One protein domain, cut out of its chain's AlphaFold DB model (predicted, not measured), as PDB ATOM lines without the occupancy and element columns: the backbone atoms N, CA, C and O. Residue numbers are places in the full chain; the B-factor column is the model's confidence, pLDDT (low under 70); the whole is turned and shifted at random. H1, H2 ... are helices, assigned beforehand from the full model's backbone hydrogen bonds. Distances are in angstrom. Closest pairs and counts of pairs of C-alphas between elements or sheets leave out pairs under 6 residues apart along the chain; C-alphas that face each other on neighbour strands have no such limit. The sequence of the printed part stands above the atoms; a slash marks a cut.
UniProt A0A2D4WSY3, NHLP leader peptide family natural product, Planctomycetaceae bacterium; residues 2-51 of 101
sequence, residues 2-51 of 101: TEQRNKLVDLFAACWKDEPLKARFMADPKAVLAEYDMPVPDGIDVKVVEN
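What this domain is: This is residues 2 to 51 of the 101 residues of the protein "NHLP leader peptide family natural product" of Planctomycetaceae bacterium (UniProt A0A2D4WSY3). Three helices follow one another through two sharp corners and make three sides of an open, uneven triangle: the long H1 is one side, H2 turns back from its far end, and the short H3 turns again. After H3 a long tail with no named element, residues 36 to 51, swings out to a far bend near Gly 43 and then runs back past H3 and H2; H1 meets H2 and H2 meets H3 at the corners alone, while H1 and H3 stay apart. The printed part has 50 residues, with three named helices in the order H1, H2, H3 and no named strand, and the class is all helix. The whole is compact, with a radius of gyration of the C-alphas of 10.7 A, and its C-alphas span 30 by 26 by 20 A.

Where its parts are: Start at Thr 2, the first printed residue, and step to C-alpha 3 at (18.574, 39.780, -27.379), where H1 begins. H1 takes residues 3 to 17, Glu 3 to Lys 17, and is the longest helix by residues, with 15; watch y rise along it until you reach C-alpha 17 at (15.698, 58.282, -37.575), 21.3 A from its first C-alpha. Pass Asp 18 and you enter H2, residues 19 to 27, Glu 19 to Ala 27; here x falls from C-alpha 19 at (10.581, 58.330, -41.597) to C-alpha 27, and the helix measures 12.3 A from first to last C-alpha. Beyond Asp 28 comes H3, residues 29 to 35, Pro 29 to Glu 35, along which x rises again to C-alpha 35 at (13.609, 41.542, -41.723). From Tyr 36 to Asn 51 you will find 16 residues with no named element.

How they stand to each other: Look first at the end of H1, where it touches H2 only at the corner by their link, with 5 pairs of C-alphas within 8 A. H1 touches H2 with residues 14 to 16 alone, and the closest C-alphas of the two helices are those of Cys 15 and Lys 22, 4.4 A apart. Their lines stand at a steep tilt of 59 degrees, and they run opposite ways, with their centres 13.2 A apart. Go on to the next corner: H2 and H3 only just touch, with 3 pairs of C-alphas within 8 A, and they touch only at the corner by their link. Their closest C-alphas are those of Phe 25 and Val 32, 5.8 A apart. H2 and H3 run opposite ways at a steep tilt of 63 degrees, and their centres are 10.7 A apart. H1 and H3 are apart. Trace the backbone O and N atoms inside H1, H2 and H3, and every O i to N i+4 pair is within hydrogen-bond range.

The domain as a whole: The two C-alphas farthest apart in the domain are those of Lys 17, where H1 ends, and Gly 43 in the tail, at 30.8 A. The C-alphas of Thr 2 and Asn 51, the first and last printed residues, are 24.1 A apart. The printed part has no cut. The links from H1 to H2 and from H2 to H3 are both tight, with one residue each. The C-alphas of residues 36 to 51 lie 8 to 17 A from the mean of all C-alphas. Read the B-factor column for the model's confidence: the mean pLDDT of the printed part is 79.8, and residues 2 to 5 and residue 51 are under 70.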
ATOM      1  N   THR A   2      17.669  38.619 -23.278       53.81
ATOM      2  CA  THR A   2      17.808  40.063 -23.598       53.81
ATOM      3  C   THR A   2      17.897  40.403 -25.092       53.81
ATOM      4  O   THR A   2      17.544  41.513 -25.470       53.81
ATOM      5  N   GLU A   3      18.304  39.472 -25.961       59.38
ATOM      6  CA  GLU A   3      18.574  39.780 -27.379       59.38
ATOM      7  C   GLU A   3      17.358  40.286 -28.165       59.38
ATOM      8  O   GLU A   3      17.454  41.307 -28.838       59.38
ATOM      9  N   GLN A   4      16.195  39.642 -28.042       58.75
ATOM     10  CA  GLN A   4      14.986  40.061 -28.771       58.75
ATOM     11  C   GLN A   4      14.466  41.430 -28.310       58.75
ATOM     12  O   GLN A   4      14.012  42.232 -29.122       58.75
ATOM     13  N   ARG A   5      14.588  41.734 -27.009       60.94
ATOM     14  CA  ARG A   5      14.216  43.042 -26.452       60.94
ATOM     15  C   ARG A   5      15.096  44.148 -27.030       60.94
ATOM     16  O   ARG A   5      14.588  45.202 -27.392       60.94
ATOM     17  N   ASN A   6      16.395  43.883 -27.146       71.50
ATOM     18  CA  ASN A   6      17.346  44.846 -27.686       71.50
ATOM     19  C   ASN A   6      17.087  45.119 -29.177       71.50
ATOM     20  O   ASN A   6      17.167  46.269 -29.594       71.50
ATOM     21  N   LYS A   7      16.696  44.099 -29.956       73.31
ATOM     22  CA  LYS A   7      16.351  44.253 -31.381       73.31
ATOM     23  C   LYS A   7      15.132  45.151 -31.618       73.31
ATOM     24  O   LYS A   7      15.158  45.967 -32.532       73.31
ATOM     25  N   LEU A   8      14.082  45.039 -30.799       78.25
ATOM     26  CA  LEU A   8      12.905  45.914 -30.911       78.25
ATOM     27  C   LEU A   8      13.233  47.369 -30.574       78.25
ATOM     28  O   LEU A   8      12.792  48.275 -31.274       78.25
ATOM     29  N   VAL A   9      14.034  47.594 -29.529       79.38
ATOM     30  CA  VAL A   9      14.471  48.946 -29.148       79.38
ATOM     31  C   VAL A   9      15.301  49.584 -30.265       79.38
ATOM     32  O   VAL A   9      15.094  50.750 -30.592       79.38
ATOM     33  N   ASP A  10      16.197  48.816 -30.886       81.44
ATOM     34  CA  ASP A  10      17.005  49.288 -32.013       81.44
ATOM     35  C   ASP A  10      16.146  49.591 -33.255       81.44
ATOM     36  O   ASP A  10      16.297  50.647 -33.870       81.44
ATOM     37  N   LEU A  11      15.158  48.737 -33.556       83.69
ATOM     38  CA  LEU A  11      14.179  48.970 -34.623       83.69
ATOM     39  C   LEU A  11      13.374  50.259 -34.394       83.69
ATOM     40  O   LEU A  11      13.186  51.036 -35.331       83.69
ATOM     41  N   PHE A  12      12.919  50.525 -33.166       83.06
ATOM     42  CA  PHE A  12      12.209  51.770 -32.851       83.06
ATOM     43  C   PHE A  12      13.110  52.994 -33.016       83.06
ATOM     44  O   PHE A  12      12.697  53.985 -33.620       83.06
ATOM     45  N   ALA A  13      14.362  52.908 -32.562       83.44
ATOM     46  CA  ALA A  13      15.337  53.971 -32.762       83.44
ATOM     47  C   ALA A  13      15.617  54.229 -34.254       83.44
ATOM     48  O   ALA A  13      15.752  55.386 -34.653       83.44
ATOM     49  N   ALA A  14      15.672  53.182 -35.083       85.00
ATOM     50  CA  ALA A  14      15.793  53.305 -36.532       85.00
ATOM     51  C   ALA A  14      14.543  53.949 -37.153       85.00
ATOM     52  O   ALA A  14      14.670  54.861 -37.961       85.00
ATOM     53  N   CYS A  15      13.337  53.568 -36.719       85.94
ATOM     54  CA  CYS A  15      12.088  54.173 -37.196       85.94
ATOM     55  C   CYS A  15      12.006  55.678 -36.887       85.94
ATOM     56  O   CYS A  15      11.483  56.445 -37.690       85.94
ATOM     57  N   TRP A  16      12.526  56.135 -35.746       83.00
ATOM     58  CA  TRP A  16      12.566  57.569 -35.434       83.00
ATOM     59  C   TRP A  16      13.639  58.346 -36.202       83.00
ATOM     60  O   TRP A  16      13.524  59.563 -36.324       83.00
ATOM     61  N   LYS A  17      14.671  57.670 -36.717       85.56
ATOM     62  CA  LYS A  17      15.698  58.282 -37.575       85.56
ATOM     63  C   LYS A  17      15.288  58.295 -39.047       85.56
ATOM     64  O   LYS A  17      15.611  59.247 -39.749       85.56
ATOM     65  N   ASP A  18      14.562  57.268 -39.482       88.38
ATOM     66  CA  ASP A  18      14.119  57.064 -40.855       88.38
ATOM     67  C   ASP A  18      12.587  57.048 -40.938       88.38
ATOM     68  O   ASP A  18      11.927  56.015 -40.791       88.38
ATOM     69  N   GLU A  19      12.007  58.201 -41.275       85.88
ATOM     70  CA  GLU A  19      10.581  58.330 -41.597       85.88
ATOM     71  C   GLU A  19      10.059  57.306 -42.630       85.88
ATOM     72  O   GLU A  19       8.973  56.760 -42.406       85.88
ATOM     73  N   PRO A  20      10.776  56.968 -43.731       88.69
ATOM     74  CA  PRO A  20      10.290  55.947 -44.661       88.69
ATOM     75  C   PRO A  20      10.262  54.543 -44.040       88.69
ATOM     76  O   PRO A  20       9.368  53.756 -44.359       88.69
ATOM     77  N   LEU A  21      11.189  54.229 -43.126       85.75
ATOM     78  CA  LEU A  21      11.184  52.960 -42.396       85.75
ATOM     79  C   LEU A  21       9.983  52.896 -41.450       85.75
ATOM     80  O   LEU A  21       9.271  51.896 -41.439       85.75
ATOM     81  N   LYS A  22       9.705  53.982 -40.722       85.19
ATOM     82  CA  LYS A  22       8.525  54.098 -39.856       85.19
ATOM     83  C   LYS A  22       7.223  53.934 -40.634       85.19
ATOM     84  O   LYS A  22       6.355  53.172 -40.212       85.19
ATOM     85  N   ALA A  23       7.089  54.608 -41.777       86.94
ATOM     86  CA  ALA A  23       5.908  54.484 -42.628       86.94
ATOM     87  C   ALA A  23       5.712  53.036 -43.103       86.94
ATOM     88  O   ALA A  23       4.599  52.511 -43.053       86.94
ATOM     89  N   ARG A  24       6.802  52.357 -43.487       88.38
ATOM     90  CA  ARG A  24       6.776  50.939 -43.863       88.38
ATOM     91  C   ARG A  24       6.413  50.037 -42.683       88.38
ATOM     92  O   ARG A  24       5.606  49.135 -42.855       88.38
ATOM     93  N   PHE A  25       6.952  50.303 -41.495       87.12
ATOM     94  CA  PHE A  25       6.650  49.555 -40.275       87.12
ATOM     95  C   PHE A  25       5.184  49.699 -39.846       87.12
ATOM     96  O   PHE A  25       4.578  48.736 -39.392       87.12
ATOM     97  N   MET A  26       4.588  50.878 -40.032       85.19
ATOM     98  CA  MET A  26       3.158  51.092 -39.794       85.19
ATOM     99  C   MET A  26       2.268  50.418 -40.846       85.19
ATOM    100  O   MET A  26       1.183  49.951 -40.505       85.19
ATOM    101  N   ALA A  27       2.704  50.384 -42.108       86.31
ATOM    102  CA  ALA A  27       1.933  49.800 -43.204       86.31
ATOM    103  C   ALA A  27       1.993  48.265 -43.213       86.31
ATOM    104  O   ALA A  27       0.968  47.615 -43.394       86.31
ATOM    105  N   ASP A  28       3.183  47.695 -43.006       87.06
ATOM    106  CA  ASP A  28       3.423  46.254 -43.010       87.06
ATOM    107  C   ASP A  28       4.399  45.851 -41.888       87.06
ATOM    108  O   ASP A  28       5.590  45.595 -42.112       87.06
ATOM    109  N   PRO A  29       3.913  45.809 -40.636       86.31
ATOM    110  CA  PRO A  29       4.761  45.485 -39.497       86.31
ATOM    111  C   PRO A  29       5.297  44.058 -39.558       86.31
ATOM    112  O   PRO A  29       6.384  43.797 -39.054       86.31
ATOM    113  N   LYS A  30       4.571  43.127 -40.186       84.94
ATOM    114  CA  LYS A  30       5.000  41.729 -40.309       84.94
ATOM    115  C   LYS A  30       6.230  41.603 -41.197       84.94
ATOM    116  O   LYS A  30       7.175  40.925 -40.803       84.94
ATOM    117  N   ALA A  31       6.232  42.271 -42.352       86.00
ATOM    118  CA  ALA A  31       7.381  42.278 -43.250       86.00
ATOM    119  C   ALA A  31       8.621  42.861 -42.562       86.00
ATOM    120  O   ALA A  31       9.683  42.243 -42.579       86.00
ATOM    121  N   VAL A  32       8.467  44.001 -41.884       87.75
ATOM    122  CA  VAL A  32       9.586  44.656 -41.198       87.75
ATOM    123  C   VAL A  32      10.079  43.826 -40.011       87.75
ATOM    124  O   VAL A  32      11.278  43.672 -39.841       87.75
ATOM    125  N   LEU A  33       9.201  43.226 -39.205       85.56
ATOM    126  CA  LEU A  33       9.642  42.352 -38.111       85.56
ATOM    127  C   LEU A  33      10.373  41.104 -38.633       85.56
ATOM    128  O   LEU A  33      11.368  40.689 -38.036       85.56
ATOM    129  N   ALA A  34       9.945  40.542 -39.767       85.25
ATOM    130  CA  ALA A  34      10.635  39.425 -40.408       85.25
ATOM    131  C   ALA A  34      12.055  39.797 -40.880       85.25
ATOM    132  O   ALA A  34      12.963  38.980 -40.739       85.25
ATOM    133  N   GLU A  35      12.275  41.028 -41.359       85.69
ATOM    134  CA  GLU A  35      13.609  41.542 -41.723       85.69
ATOM    135  C   GLU A  35      14.570  41.631 -40.522       85.69
ATOM    136  O   GLU A  35      15.783  41.565 -40.701       85.69
ATOM    137  N   TYR A  36      14.041  41.735 -39.298       81.38
ATOM    138  CA  TYR A  36      14.815  41.828 -38.054       81.38
ATOM    139  C   TYR A  36      14.893  40.484 -37.290       81.38
ATOM    140  O   TYR A  36      15.134  40.463 -36.076       81.38
ATOM    141  N   ASP A  37      14.691  39.355 -37.985       80.19
ATOM    142  CA  ASP A  37      14.626  37.987 -37.432       80.19
ATOM    143  C   ASP A  37      13.532  37.797 -36.364       80.19
ATOM    144  O   ASP A  37      13.671  37.001 -35.429       80.19
ATOM    145  N   MET A  38      12.428  38.539 -36.470       80.00
ATOM    146  CA  MET A  38      11.266  38.425 -35.586       80.00
ATOM    147  C   MET A  38      10.008  38.067 -36.390       80.00
ATOM    148  O   MET A  38       9.057  38.848 -36.429       80.00
ATOM    149  N   PRO A  39       9.964  36.898 -37.056       79.50
ATOM    150  CA  PRO A  39       8.795  36.509 -37.830       79.50
ATOM    151  C   PRO A  39       7.568  36.370 -36.923       79.50
ATOM    152  O   PRO A  39       7.607  35.729 -35.869       79.50
ATOM    153  N   VAL A  40       6.464  36.977 -37.350       78.12
ATOM    154  CA  VAL A  40       5.161  36.846 -36.697       78.12
ATOM    155  C   VAL A  40       4.486  35.576 -37.228       78.12
ATOM    156  O   VAL A  40       4.409  35.424 -38.447       78.12
ATOM    157  N   PRO A  41       3.984  34.675 -36.365       76.38
ATOM    158  CA  PRO A  41       3.319  33.457 -36.815       76.38
ATOM    159  C   PRO A  41       2.009  33.751 -37.562       76.38
ATOM    160  O   PRO A  41       1.289  34.712 -37.262       76.38
ATOM    161  N   ASP A  42       1.687  32.884 -38.521       71.25
ATOM    162  CA  ASP A  42       0.436  32.931 -39.272       71.25
ATOM    163  C   ASP A  42      -0.781  32.857 -38.335       71.25
ATOM    164  O   ASP A  42      -0.832  32.066 -37.395       71.25
ATOM    165  N   GLY A  43      -1.770  33.720 -38.582       73.50
ATOM    166  CA  GLY A  43      -2.978  33.840 -37.757       73.50
ATOM    167  C   GLY A  43      -2.934  34.922 -36.672       73.50
ATOM    168  O   GLY A  43      -3.975  35.217 -36.087       73.50
ATOM    169  N   ILE A  44      -1.784  35.568 -36.433       76.19
ATOM    170  CA  ILE A  44      -1.708  36.767 -35.582       76.19
ATOM    171  C   ILE A  44      -1.839  38.021 -36.448       76.19
ATOM    172  O   ILE A  44      -1.077  38.213 -37.395       76.19
ATOM    173  N   ASP A  45      -2.796  38.890 -36.124       75.00
ATOM    174  CA  ASP A  45      -2.870  40.238 -36.688       75.00
ATOM    175  C   ASP A  45      -2.019  41.195 -35.849       75.00
ATOM    176  O   ASP A  45      -2.131  41.233 -34.622       75.00
ATOM    177  N   VAL A  46      -1.129  41.934 -36.510       78.88
ATOM    178  CA  VAL A  46      -0.216  42.871 -35.851       78.88
ATOM    179  C   VAL A  46      -0.513  44.248 -36.393       78.88
ATOM    180  O   VAL A  46      -0.292  44.517 -37.570       78.88
ATOM    181  N   LYS A  47      -0.992  45.123 -35.512       79.06
ATOM    182  CA  LYS A  47      -1.255  46.521 -35.818       79.06
ATOM    183  C   LYS A  47      -0.317  47.391 -34.999       79.06
ATOM    184  O   LYS A  47      -0.366  47.372 -33.771       79.06
ATOM    185  N   VAL A  48       0.523  48.155 -35.686       80.62
ATOM    186  CA  VAL A  48       1.379  49.160 -35.054       80.62
ATOM    187  C   VAL A  48       0.606  50.464 -34.988       80.62
ATOM    188  O   VAL A  48       0.053  50.923 -35.986       80.62
ATOM    189  N   VAL A  49       0.549  51.048 -33.797       76.62
ATOM    190  CA  VAL A  49      -0.077  52.345 -33.577       76.62
ATOM    191  C   VAL A  49       0.898  53.222 -32.813       76.62
ATOM    192  O   VAL A  49       1.502  52.778 -31.839       76.62
ATOM    193  N   GLU A  50       1.071  54.455 -33.276       75.00
ATOM    194  CA  GLU A  50       1.904  55.433 -32.590       75.00
ATOM    195  C   GLU A  50       1.149  56.054 -31.421       75.00
ATOM    196  O   GLU A  50       0.008  56.498 -31.562       75.00
ATOM    197  N   ASN A  51       1.811  56.079 -30.269       67.00
ATOM    198  CA  ASN A  51       1.363  56.833 -29.115       67.00
ATOM    199  C   ASN A  51       1.727  58.306 -29.329       67.00
ATOM    200  O   ASN A  51       2.900  58.637 -29.500       67.00
TER     201      ASN A  51